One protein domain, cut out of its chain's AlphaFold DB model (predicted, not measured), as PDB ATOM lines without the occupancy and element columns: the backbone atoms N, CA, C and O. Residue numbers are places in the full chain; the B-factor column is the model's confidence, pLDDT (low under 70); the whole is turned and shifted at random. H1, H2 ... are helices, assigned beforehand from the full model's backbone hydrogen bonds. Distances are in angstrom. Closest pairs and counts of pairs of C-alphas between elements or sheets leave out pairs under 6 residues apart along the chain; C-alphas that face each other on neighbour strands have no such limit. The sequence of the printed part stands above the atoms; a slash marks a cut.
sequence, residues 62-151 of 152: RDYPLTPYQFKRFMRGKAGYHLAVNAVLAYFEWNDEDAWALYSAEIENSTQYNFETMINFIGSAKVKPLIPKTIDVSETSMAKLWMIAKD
ATOM      1  N   ARG A  62     -63.343  38.250 -32.607       84.88
ATOM      2  CA  ARG A  62     -63.311  39.691 -32.301       84.88
ATOM      3  C   ARG A  62     -64.062  40.036 -31.023       84.88
ATOM      4  O   ARG A  62     -63.908  41.148 -30.515       84.88
ATOM      5  N   ASP A  63     -64.878  39.119 -30.519       82.12
ATOM      6  CA  ASP A  63     -65.600  39.241 -29.255       82.12
ATOM      7  C   ASP A  63     -64.758  38.931 -28.026       82.12
ATOM      8  O   ASP A  63     -65.171  39.240 -26.909       82.12
ATOM      9  N   TYR A  64     -63.563  38.380 -28.224       84.00
ATOM     10  CA  TYR A  64     -62.769  37.846 -27.132       84.00
ATOM     11  C   TYR A  64     -61.322  38.321 -27.216       84.00
ATOM     12  O   TYR A  64     -60.475  37.634 -27.796       84.00
ATOM     13  N   PRO A  65     -61.014  39.484 -26.617       87.44
ATOM     14  CA  PRO A  65     -59.637  39.856 -26.362       87.44
ATOM     15  C   PRO A  65     -58.979  38.793 -25.475       87.44
ATOM     16  O   PRO A  65     -59.540  38.398 -24.451       87.44
ATOM     17  N   LEU A  66     -57.801  38.314 -25.866       85.50
ATOM     18  CA  LEU A  66     -57.057  37.336 -25.077       85.50
ATOM     19  C   LEU A  66     -56.277  38.044 -23.974       85.50
ATOM     20  O   LEU A  66     -55.692  39.099 -24.198       85.50
ATOM     21  N   THR A  67     -56.203  37.435 -22.796       85.38
ATOM     22  CA  THR A  67     -55.237  37.834 -21.759       85.38
ATOM     23  C   THR A  67     -53.803  37.469 -22.180       85.38
ATOM     24  O   THR A  67     -53.621  36.635 -23.075       85.38
ATOM     25  N   PRO A  68     -52.749  37.985 -21.517       84.81
ATOM     26  CA  PRO A  68     -51.366  37.639 -21.862       84.81
ATOM     27  C   PRO A  68     -51.063  36.139 -21.788       84.81
ATOM     28  O   PRO A  68     -50.279  35.614 -22.581       84.81
ATOM     29  N   TYR A  69     -51.693  35.419 -20.856       83.25
ATOM     30  CA  TYR A  69     -51.540  33.968 -20.751       83.25
ATOM     31  C   TYR A  69     -52.170  33.240 -21.948       83.25
ATOM     32  O   TYR A  69     -51.516  32.414 -22.589       83.25
ATOM     33  N   GLN A  70     -53.405  33.597 -22.296       88.06
ATOM     34  CA  GLN A  70     -54.135  33.028 -23.432       88.06
ATOM     35  C   GLN A  70     -53.455  33.362 -24.762       88.06
ATOM     36  O   GLN A  70     -53.280  32.495 -25.617       88.06
ATOM     37  N   PHE A  71     -52.950  34.584 -24.914       86.31
ATOM     38  CA  PHE A  71     -52.194  34.979 -26.095       86.31
ATOM     39  C   PHE A  71     -50.878  34.196 -26.235       86.31
ATOM     40  O   PHE A  71     -50.538  33.722 -27.321       86.31
ATOM     41  N   LYS A  72     -50.165  33.929 -25.129       83.44
ATOM     42  CA  LYS A  72     -49.002  33.020 -25.145       83.44
ATOM     43  C   LYS A  72     -49.386  31.605 -25.585       83.44
ATOM     44  O   LYS A  72     -48.608  30.980 -26.310       83.44
ATOM     45  N   ARG A  73     -50.565  31.099 -25.194       84.12
ATOM     46  CA  ARG A  73     -51.092  29.802 -25.664       84.12
ATOM     47  C   ARG A  73     -51.411  29.814 -27.156       84.12
ATOM     48  O   ARG A  73     -51.053  28.858 -27.838       84.12
ATOM     49  N   PHE A  74     -51.999  30.896 -27.659       86.69
ATOM     50  CA  PHE A  74     -52.220  31.107 -29.089       86.69
ATOM     51  C   PHE A  74     -50.896  31.068 -29.876       86.69
ATOM     52  O   PHE A  74     -50.745  30.265 -30.797       86.69
ATOM     53  N   MET A  75     -49.897  31.860 -29.468       82.75
ATOM     54  CA  MET A  75     -48.618  31.970 -30.184       82.75
ATOM     55  C   MET A  75     -47.762  30.697 -30.123       82.75
ATOM     56  O   MET A  75     -47.169  30.278 -31.122       82.75
ATOM     57  N   ARG A  76     -47.652  30.090 -28.934       77.31
ATOM     58  CA  ARG A  76     -46.787  28.922 -28.681       77.31
ATOM     59  C   ARG A  76     -47.513  27.586 -28.823       77.31
ATOM     60  O   ARG A  76     -46.917  26.541 -28.571       77.31
ATOM     61  N   GLY A  77     -48.789  27.609 -29.200       70.06
ATOM     62  CA  GLY A  77     -49.552  26.412 -29.523       70.06
ATOM     63  C   GLY A  77     -48.959  25.654 -30.715       70.06
ATOM     64  O   GLY A  77     -47.993  26.077 -31.351       70.06
ATOM     65  N   LYS A  78     -49.573  24.519 -31.060       65.19
ATOM     66  CA  LYS A  78     -49.061  23.593 -32.089       65.19
ATOM     67  C   LYS A  78     -48.937  24.187 -33.505       65.19
ATOM     68  O   LYS A  78     -48.339  23.548 -34.360       65.19
ATOM     69  N   ALA A  79     -49.487  25.376 -33.750       70.44
ATOM     70  CA  ALA A  79     -49.489  26.037 -35.054       70.44
ATOM     71  C   ALA A  79     -48.256  26.917 -35.328       70.44
ATOM     72  O   ALA A  79     -48.074  27.371 -36.452       70.44
ATOM     73  N   GLY A  80     -47.400  27.168 -34.328       73.19
ATOM     74  CA  GLY A  80     -46.135  27.874 -34.553       73.19
ATOM     75  C   GLY A  80     -46.255  29.379 -34.822       73.19
ATOM     76  O   GLY A  80     -45.298  29.966 -35.312       73.19
ATOM     77  N   TYR A  81     -47.372  30.031 -34.475       81.00
ATOM     78  CA  TYR A  81     -47.578  31.467 -34.729       81.00
ATOM     79  C   TYR A  81     -46.546  32.392 -34.079       81.00
ATOM     80  O   TYR A  81     -46.327  33.488 -34.583       81.00
ATOM     81  N   HIS A  82     -45.849  31.957 -33.027       80.38
ATOM     82  CA  HIS A  82     -44.692  32.683 -32.499       80.38
ATOM     83  C   HIS A  82     -43.615  32.943 -33.567       80.38
ATOM     84  O   HIS A  82     -42.972  33.979 -33.524       80.38
ATOM     85  N   LEU A  83     -43.433  32.048 -34.547       77.31
ATOM     86  CA  LEU A  83     -42.502  32.269 -35.657       77.31
ATOM     87  C   LEU A  83     -42.997  33.370 -36.594       77.31
ATOM     88  O   LEU A  83     -42.190  34.160 -37.070       77.31
ATOM     89  N   ALA A  84     -44.311  33.441 -36.836       75.19
ATOM     90  CA  ALA A  84     -44.902  34.532 -37.604       75.19
ATOM     91  C   ALA A  84     -44.704  35.861 -36.866       75.19
ATOM     92  O   ALA A  84     -44.149  36.782 -37.449       75.19
ATOM     93  N   VAL A  85     -45.047  35.922 -35.572       77.19
ATOM     94  CA  VAL A  85     -44.860  37.112 -34.718       77.19
ATOM     95  C   VAL A  85     -43.395  37.550 -34.665       77.19
ATOM     96  O   VAL A  85     -43.103  38.722 -34.876       77.19
ATOM     97  N   ASN A  86     -42.461  36.616 -34.470       78.06
ATOM     98  CA  ASN A  86     -41.029  36.918 -34.447       78.06
ATOM     99  C   ASN A  86     -40.517  37.423 -35.801       78.06
ATOM    100  O   ASN A  86     -39.707  38.343 -35.826       78.06
ATOM    101  N   ALA A  87     -40.982  36.856 -36.920       73.31
ATOM    102  CA  ALA A  87     -40.628  37.349 -38.251       73.31
ATOM    103  C   ALA A  87     -41.124  38.788 -38.467       73.31
ATOM    104  O   ALA A  87     -40.428  39.587 -39.092       73.31
ATOM    105  N   VAL A  88     -42.294  39.132 -37.912       71.06
ATOM    106  CA  VAL A  88     -42.815  40.502 -37.956       71.06
ATOM    107  C   VAL A  88     -41.953  41.458 -37.137       71.06
ATOM    108  O   VAL A  88     -41.549  42.503 -37.641       71.06
ATOM    109  N   LEU A  89     -41.663  41.097 -35.883       73.88
ATOM    110  CA  LEU A  89     -40.843  41.920 -34.995       73.88
ATOM    111  C   LEU A  89     -39.452  42.134 -35.595       73.88
ATOM    112  O   LEU A  89     -39.006  43.269 -35.689       73.88
ATOM    113  N   ALA A  90     -38.821  41.079 -36.113       76.00
ATOM    114  CA  ALA A  90     -37.533  41.194 -36.786       76.00
ATOM    115  C   ALA A  90     -37.594  42.111 -38.020       76.00
ATOM    116  O   ALA A  90     -36.660  42.857 -38.277       76.00
ATOM    117  N   TYR A  91     -38.681  42.108 -38.799       72.75
ATOM    118  CA  TYR A  91     -38.798  43.037 -39.924       72.75
ATOM    119  C   TYR A  91     -38.815  44.495 -39.477       72.75
ATOM    120  O   TYR A  91     -38.068  45.306 -40.025       72.75
ATOM    121  N   PHE A  92     -39.662  44.828 -38.503       70.31
ATOM    122  CA  PHE A  92     -39.780  46.203 -38.036       70.31
ATOM    123  C   PHE A  92     -38.496  46.669 -37.349       70.31
ATOM    124  O   PHE A  92     -38.054  47.773 -37.635       70.31
ATOM    125  N   GLU A  93     -37.827  45.810 -36.576       77.19
ATOM    126  CA  GLU A  93     -36.541  46.136 -35.937       77.19
ATOM    127  C   GLU A  93     -35.506  46.663 -36.947       77.19
ATOM    128  O   GLU A  93     -34.743  47.576 -36.649       77.19
ATOM    129  N   TRP A  94     -35.513  46.125 -38.170       76.50
ATOM    130  CA  TRP A  94     -34.564  46.493 -39.221       76.50
ATOM    131  C   TRP A  94     -35.036  47.604 -40.168       76.50
ATOM    132  O   TRP A  94     -34.204  48.187 -40.862       76.50
ATOM    133  N   ASN A  95     -36.343  47.860 -40.269       68.19
ATOM    134  CA  ASN A  95     -36.908  48.730 -41.313       68.19
ATOM    135  C   ASN A  95     -37.671  49.944 -40.765       68.19
ATOM    136  O   ASN A  95     -37.864  50.903 -41.508       68.19
ATOM    137  N   ASP A  96     -38.145  49.885 -39.521       69.62
ATOM    138  CA  ASP A  96     -39.021  50.885 -38.906       69.62
ATOM    139  C   ASP A  96     -38.979  50.722 -37.372       69.62
ATOM    140  O   ASP A  96     -39.791  50.011 -36.770       69.62
ATOM    141  N   GLU A  97     -37.966  51.334 -36.752       69.94
ATOM    142  CA  GLU A  97     -37.671  51.220 -35.314       69.94
ATOM    143  C   GLU A  97     -38.826  51.736 -34.438       69.94
ATOM    144  O   GLU A  97     -39.136  51.139 -33.406       69.94
ATOM    145  N   ASP A  98     -39.529  52.781 -34.883       67.19
ATOM    146  CA  ASP A  98     -40.695  53.330 -34.184       67.19
ATOM    147  C   ASP A  98     -41.868  52.339 -34.201       67.19
ATOM    148  O   ASP A  98     -42.490  52.080 -33.164       67.19
ATOM    149  N   ALA A  99     -42.149  51.723 -35.356       63.56
ATOM    150  CA  ALA A  99     -43.140  50.654 -35.440       63.56
ATOM    151  C   ALA A  99     -42.731  49.447 -34.581       63.56
ATOM    152  O   ALA A  99     -43.568  48.872 -33.886       63.56
ATOM    153  N   TRP A 100     -41.448  49.074 -34.571       67.44
ATOM    154  CA  TRP A 100     -40.946  47.994 -33.722       67.44
ATOM    155  C   TRP A 100     -41.151  48.274 -32.233       67.44
ATOM    156  O   TRP A 100     -41.647  47.403 -31.514       67.44
ATOM    157  N   ALA A 101     -40.813  49.475 -31.763       55.97
ATOM    158  CA  ALA A 101     -40.978  49.869 -30.367       55.97
ATOM    159  C   ALA A 101     -42.459  49.865 -29.959       55.97
ATOM    160  O   ALA A 101     -42.813  49.353 -28.896       55.97
ATOM    161  N   LEU A 102     -43.340  50.361 -30.835       61.25
ATOM    162  CA  LEU A 102     -44.784  50.351 -30.611       61.25
ATOM    163  C   LEU A 102     -45.329  48.917 -30.509       61.25
ATOM    164  O   LEU A 102     -46.042  48.588 -29.562       61.25
ATOM    165  N   TYR A 103     -44.971  48.047 -31.458       66.19
ATOM    166  CA  TYR A 103     -45.504  46.685 -31.525       66.19
ATOM    167  C   TYR A 103     -44.889  45.736 -30.496       66.19
ATOM    168  O   TYR A 103     -45.601  44.891 -29.957       66.19
ATOM    169  N   SER A 104     -43.597  45.864 -30.191       66.31
ATOM    170  CA  SER A 104     -42.978  45.120 -29.089       66.31
ATOM    171  C   SER A 104     -43.610  45.518 -27.755       66.31
ATOM    172  O   SER A 104     -43.980  44.639 -26.984       66.31
ATOM    173  N   ALA A 105     -43.871  46.809 -27.524       57.69
ATOM    174  CA  ALA A 105     -44.574  47.271 -26.332       57.69
ATOM    175  C   ALA A 105     -46.032  46.782 -26.276       57.69
ATOM    176  O   ALA A 105     -46.464  46.317 -25.219       57.69
ATOM    177  N   GLU A 106     -46.784  46.817 -27.383       65.44
ATOM    178  CA  GLU A 106     -48.127  46.216 -27.435       65.44
ATOM    179  C   GLU A 106     -48.079  44.707 -27.173       65.44
ATOM    180  O   GLU A 106     -48.958  44.161 -26.508       65.44
ATOM    181  N   ILE A 107     -47.054  44.005 -27.653       70.38
ATOM    182  CA  ILE A 107     -46.975  42.559 -27.469       70.38
ATOM    183  C   ILE A 107     -46.484  42.175 -26.070       70.38
ATOM    184  O   ILE A 107     -46.921  41.155 -25.541       70.38
ATOM    185  N   GLU A 108     -45.598  42.945 -25.452       69.75
ATOM    186  CA  GLU A 108     -44.975  42.599 -24.168       69.75
ATOM    187  C   GLU A 108     -45.708  43.191 -22.964       69.75
ATOM    188  O   GLU A 108     -45.796  42.535 -21.924       69.75
ATOM    189  N   ASN A 109     -46.273  44.391 -23.114       67.38
ATOM    190  CA  ASN A 109     -46.875  45.153 -22.020       67.38
ATOM    191  C   ASN A 109     -48.401  45.257 -22.109       67.38
ATOM    192  O   ASN A 109     -49.017  45.839 -21.212       67.38
ATOM    193  N   SER A 110     -49.037  44.705 -23.149       73.81
ATOM    194  CA  SER A 110     -50.495  44.745 -23.215       73.81
ATOM    195  C   SER A 110     -51.144  43.843 -22.167       73.81
ATOM    196  O   SER A 110     -50.728  42.713 -21.906       73.81
ATOM    197  N   THR A 111     -52.230  44.347 -21.590       75.31
ATOM    198  CA  THR A 111     -53.110  43.597 -20.694       75.31
ATOM    199  C   THR A 111     -54.146  42.770 -21.461       75.31
ATOM    200  O   THR A 111     -54.716  41.844 -20.878       75.31
ATOM    201  N   GLN A 112     -54.379  43.068 -22.748       81.94
ATOM    202  CA  GLN A 112     -55.309  42.356 -23.632       81.94
ATOM    203  C   GLN A 112     -54.888  42.417 -25.109       81.94
ATOM    204  O   GLN A 112     -54.465  43.450 -25.621       81.94
ATOM    205  N   TYR A 113     -55.082  41.323 -25.836       80.31
ATOM    206  CA  TYR A 113     -54.734  41.210 -27.253       80.31
ATOM    207  C   TYR A 113     -56.009  41.066 -28.066       80.31
ATOM    208  O   TYR A 113     -56.843  40.229 -27.738       80.31
ATOM    209  N   ASN A 114     -56.156  41.848 -29.133       82.88
ATOM    210  CA  ASN A 114     -57.351  41.848 -29.976       82.88
ATOM    211  C   ASN A 114     -57.115  41.078 -31.279       82.88
ATOM    212  O   ASN A 114     -56.065  41.218 -31.910       82.88
ATOM    213  N   PHE A 115     -58.114  40.299 -31.707       83.38
ATOM    214  CA  PHE A 115     -58.011  39.470 -32.913       83.38
ATOM    215  C   PHE A 115     -57.773  40.308 -34.175       83.38
ATOM    216  O   PHE A 115     -56.891  39.992 -34.968       83.38
ATOM    217  N   GLU A 116     -58.523  41.405 -34.320       79.12
ATOM    218  CA  GLU A 116     -58.449  42.302 -35.477       79.12
ATOM    219  C   GLU A 116     -57.065  42.961 -35.602       79.12
ATOM    220  O   GLU A 116     -56.482  43.008 -36.682       79.12
ATOM    221  N   THR A 117     -56.484  43.401 -34.484       78.50
ATOM    222  CA  THR A 117     -55.120  43.945 -34.471       78.50
ATOM    223  C   THR A 117     -54.114  42.885 -34.915       78.50
ATOM    224  O   THR A 117     -53.277  43.146 -35.775       78.50
ATOM    225  N   MET A 118     -54.231  41.661 -34.389       77.69
ATOM    226  CA  MET A 118     -53.283  40.585 -34.681       77.69
ATOM    227  C   MET A 118     -53.349  40.103 -36.134       77.69
ATOM    228  O   MET A 118     -52.311  39.853 -36.749       77.69
ATOM    229  N   ILE A 119     -54.548  39.971 -36.704       78.94
ATOM    230  CA  ILE A 119     -54.690  39.540 -38.097       78.94
ATOM    231  C   ILE A 119     -54.216  40.611 -39.075       78.94
ATOM    232  O   ILE A 119     -53.535  40.279 -40.041       78.94
ATOM    233  N   ASN A 120     -54.494  41.888 -38.806       74.56
ATOM    234  CA  ASN A 120     -54.007  42.982 -39.643       74.56
ATOM    235  C   ASN A 120     -52.482  43.096 -39.571       74.56
ATOM    236  O   ASN A 120     -51.825  43.327 -40.585       74.56
ATOM    237  N   PHE A 121     -51.914  42.848 -38.391       73.75
ATOM    238  CA  PHE A 121     -50.475  42.822 -38.170       73.75
ATOM    239  C   PHE A 121     -49.783  41.714 -38.983       73.75
ATOM    240  O   PHE A 121     -48.937  41.995 -39.837       73.75
ATOM    241  N   ILE A 122     -50.196  40.459 -38.784       73.88
ATOM    242  CA  ILE A 122     -49.621  39.284 -39.457       73.88
ATOM    243  C   ILE A 122     -49.956  39.273 -40.960       73.88
ATOM    244  O   ILE A 122     -49.138  38.878 -41.790       73.88
ATOM    245  N   GLY A 123     -51.158  39.716 -41.325       71.00
ATOM    246  CA  GLY A 123     -51.675  39.722 -42.692       71.00
ATOM    247  C   GLY A 123     -51.186  40.882 -43.562       71.00
ATOM    248  O   GLY A 123     -51.465  40.882 -44.764       71.00
ATOM    249  N   SER A 124     -50.459  41.853 -43.000       69.69
ATOM    250  CA  SER A 124     -49.988  43.018 -43.752       69.69
ATOM    251  C   SER A 124     -49.066  42.618 -44.916       69.69
ATOM    252  O   SER A 124     -48.262  41.688 -44.823       69.69
ATOM    253  N   ALA A 125     -49.153  43.343 -46.038       67.69
ATOM    254  CA  ALA A 125     -48.400  43.027 -47.260       67.69
ATOM    255  C   ALA A 125     -46.871  43.049 -47.069       67.69
ATOM    256  O   ALA A 125     -46.154  42.369 -47.800       67.69
ATOM    257  N   LYS A 126     -46.385  43.808 -46.079       64.56
ATOM    258  CA  LYS A 126     -44.964  43.896 -45.717       64.56
ATOM    259  C   LYS A 126     -44.473  42.643 -44.985       64.56
ATOM    260  O   LYS A 126     -43.337  42.226 -45.162       64.56
ATOM    261  N   VAL A 127     -45.350  42.036 -44.190       63.41
ATOM    262  CA  VAL A 127     -45.018  40.972 -43.237       63.41
ATOM    263  C   VAL A 127     -45.320  39.593 -43.799       63.41
ATOM    264  O   VAL A 127     -44.538  38.660 -43.629       63.41
ATOM    265  N   LYS A 128     -46.430  39.465 -44.527       73.06
ATOM    266  CA  LYS A 128     -46.888  38.209 -45.126       73.06
ATOM    267  C   LYS A 128     -45.804  37.445 -45.911       73.06
ATOM    268  O   LYS A 128     -45.771  36.223 -45.780       73.06
ATOM    269  N   PRO A 129     -44.902  38.088 -46.685       78.69
ATOM    270  CA  PRO A 129     -43.823  37.386 -47.390       78.69
ATOM    271  C   PRO A 129     -42.754  36.762 -46.477       78.69
ATOM    272  O   PRO A 129     -42.025  35.878 -46.921       78.69
ATOM    273  N   LEU A 130     -42.644  37.224 -45.229       77.94
ATOM    274  CA  LEU A 130     -41.615  36.818 -44.264       77.94
ATOM    275  C   LEU A 130     -42.043  35.619 -43.418       77.94
ATOM    276  O   LEU A 130     -41.219  34.961 -42.785       77.94
ATOM    277  N   ILE A 131     -43.342  35.334 -43.400       78.81
ATOM    278  CA  ILE A 131     -43.911  34.238 -42.630       78.81
ATOM    279  C   ILE A 131     -43.561  32.918 -43.330       78.81
ATOM    280  O   ILE A 131     -43.820  32.770 -44.530       78.81
ATOM    281  N   PRO A 132     -43.000  31.927 -42.612       81.62
ATOM    282  CA  PRO A 132     -42.741  30.610 -43.176       81.62
ATOM    283  C   PRO A 132     -43.999  30.020 -43.824       81.62
ATOM    284  O   PRO A 132     -45.050  29.950 -43.193       81.62
ATOM    285  N   LYS A 133     -43.882  29.520 -45.063       84.12
ATOM    286  CA  LYS A 133     -45.013  28.944 -45.824       84.12
ATOM    287  C   LYS A 133     -45.710  27.773 -45.121       84.12
ATOM    288  O   LYS A 133     -46.821  27.412 -45.488       84.12
ATOM    289  N   THR A 134     -45.048  27.160 -44.144       82.44
ATOM    290  CA  THR A 134     -45.588  26.085 -43.304       82.44
ATOM    291  C   THR A 134     -46.595  26.576 -42.261       82.44
ATOM    292  O   THR A 134     -47.234  25.749 -41.619       82.44
ATOM    293  N   ILE A 135     -46.724  27.892 -42.061       82.75
ATOM    294  CA  ILE A 135     -47.632  28.500 -41.087       82.75
ATOM    295  C   ILE A 135     -48.836  29.076 -41.826       82.75
ATOM    296  O   ILE A 135     -48.715  30.012 -42.615       82.75
ATOM    297  N   ASP A 136     -50.015  28.529 -41.542       85.06
ATOM    298  CA  ASP A 136     -51.271  29.031 -42.089       85.06
ATOM    299  C   ASP A 136     -51.777  30.226 -41.270       85.06
ATOM    300  O   ASP A 136     -52.324  30.071 -40.176       85.06
ATOM    301  N   VAL A 137     -51.587  31.427 -41.815       82.38
ATOM    302  CA  VAL A 137     -52.048  32.704 -41.245       82.38
ATOM    303  C   VAL A 137     -53.332  33.218 -41.906       82.38
ATOM    304  O   VAL A 137     -53.598  34.418 -41.913       82.38
ATOM    305  N   SER A 138     -54.128  32.331 -42.509       85.44
ATOM    306  CA  SER A 138     -55.471  32.695 -42.967       85.44
ATOM    307  C   SER A 138     -56.363  33.111 -41.795       85.44
ATOM    308  O   SER A 138     -56.232  32.597 -40.679       85.44
ATOM    309  N   GLU A 139     -57.321  34.006 -42.063       85.94
ATOM    310  CA  GLU A 139     -58.290  34.459 -41.059       85.94
ATOM    311  C   GLU A 139     -58.996  33.290 -40.379       85.94
ATOM    312  O   GLU A 139     -59.108  33.261 -39.158       85.94
ATOM    313  N   THR A 140     -59.409  32.286 -41.154       89.00
ATOM    314  CA  THR A 140     -60.106  31.105 -40.645       89.00
ATOM    315  C   THR A 140     -59.256  30.307 -39.656       89.00
ATOM    316  O   THR A 140     -59.745  29.935 -38.585       89.00
ATOM    317  N   SER A 141     -57.986  30.047 -39.980       87.00
ATOM    318  CA  SER A 141     -57.093  29.268 -39.115       87.00
ATOM    319  C   SER A 141     -56.715  30.034 -37.853       87.00
ATOM    320  O   SER A 141     -56.769  29.475 -36.752       87.00
ATOM    321  N   MET A 142     -56.440  31.334 -37.991       87.19
ATOM    322  CA  MET A 142     -56.187  32.205 -36.849       87.19
ATOM    323  C   MET A 142     -57.419  32.307 -35.946       87.19
ATOM    324  O   MET A 142     -57.279  32.126 -34.742       87.19
ATOM    325  N   ALA A 143     -58.619  32.514 -36.501       89.56
ATOM    326  CA  ALA A 143     -59.874  32.607 -35.751       89.56
ATOM    327  C   ALA A 143     -60.138  31.340 -34.934       89.56
ATOM    328  O   ALA A 143     -60.425  31.406 -33.738       89.56
ATOM    329  N   LYS A 144     -59.975  30.167 -35.554       88.06
ATOM    330  CA  LYS A 144     -60.149  28.879 -34.875       88.06
ATOM    331  C   LYS A 144     -59.195  28.731 -33.689       88.06
ATOM    332  O   LYS A 144     -59.612  28.309 -32.612       88.06
ATOM    333  N   LEU A 145     -57.920  29.062 -33.876       87.56
ATOM    334  CA  LEU A 145     -56.906  28.935 -32.828       87.56
ATOM    335  C   LEU A 145     -57.043  30.007 -31.746       87.56
ATOM    336  O   LEU A 145     -56.756  29.729 -30.584       87.56
ATOM    337  N   TRP A 146     -57.531  31.190 -32.105       89.94
ATOM    338  CA  TRP A 146     -57.877  32.253 -31.170       89.94
ATOM    339  C   TRP A 146     -58.988  31.818 -30.217       89.94
ATOM    340  O   TRP A 146     -58.847  31.927 -29.001       89.94
ATOM    341  N   MET A 147     -60.054  31.229 -30.766       89.44
ATOM    342  CA  MET A 147     -61.159  30.690 -29.974       89.44
ATOM    343  C   MET A 147     -60.714  29.531 -29.077       89.44
ATOM    344  O   MET A 147     -61.141  29.465 -27.935       89.44
ATOM    345  N   ILE A 148     -59.803  28.669 -29.545       88.75
ATOM    346  CA  ILE A 148     -59.202  27.625 -28.696       88.75
ATOM    347  C   ILE A 148     -58.390  28.246 -27.553       88.75
ATOM    348  O   ILE A 148     -58.453  27.766 -26.428       88.75
ATOM    349  N   ALA A 149     -57.607  29.288 -27.833       88.62
ATOM    350  CA  ALA A 149     -56.770  29.945 -26.836       88.62
ATOM    351  C   ALA A 149     -57.582  30.697 -25.772       88.62
ATOM    352  O   ALA A 149     -57.122  30.795 -24.638       88.62
ATOM    353  N   LYS A 150     -58.778  31.186 -26.121       85.81
ATOM    354  CA  LYS A 150     -59.717  31.835 -25.195       85.81
ATOM    355  C   LYS A 150     -60.046  30.971 -23.978       85.81
ATOM    356  O   LYS A 150     -60.233  31.500 -22.888       85.81
ATOM    357  N   ASP A 151     -60.125  29.661 -24.168       85.50
ATOM    358  CA  ASP A 151     -60.592  28.738 -23.134       85.50
ATOM    359  C   ASP A 151     -59.473  28.287 -22.165       85.50
ATOM    360  O   ASP A 151     -59.708  27.417 -21.326       85.50
TER     361      ASP A 151
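Overview. This is residues 62 to 151 of the 152 residues of an uncharacterized protein of Robiginitomaculum sp (UniProt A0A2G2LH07). Five crossed helices make a compact cluster: H2 and H3 form a hairpin at one end of the longest axis, H1 and H5 pack together towards the other, and H4 is nearest the middle. The 90 printed residues hold H1 to H5 in order, all helix, with a radius of gyration of the C-alphas of 12.3 A and spans of 36 by 29 by 19 A.

Arrangement. H1, residues 68 to 76, touches residues 145 to 150 of H5, residues 139 to 150, at a steep tilt of 47 degrees; the closest C-alphas, Phe 74 and Ala 149, are 5.2 A apart. H2, residues 81 to 95, touches H1 only at the corner (Met 75 to His 82, C-alphas 4.6 A). H2 and H3, residues 97 to 109, form a hairpin at 32 degrees, only just shallow; the closest C-alphas are Phe 92 and Trp 100, 4.8 A. H4, residues 115 to 123, and H5 form another (Ile 119 to Glu 139, C-alphas 6.9 A). H2 and H4 only just touch, with 3 pairs of C-alphas within 8 A, the closest Ala 84 and Ile 122, 6.9 A. In each helix every O i to N i+4 pair is within hydrogen-bond range.

Along the chain. H1 begins at C-alpha 68 (-51.366, 37.639, -21.862); H5 ends at C-alpha 150 (-59.717, 31.835, -25.195). H2 is 21.3 A long, H3 17.3 A.

Size, cuts and confidence. The printed part has no cut. The link H4 to H5 is long. Confidence is under 70 at residues 78, 95 to 106, 108 to 109 and 124 to 127.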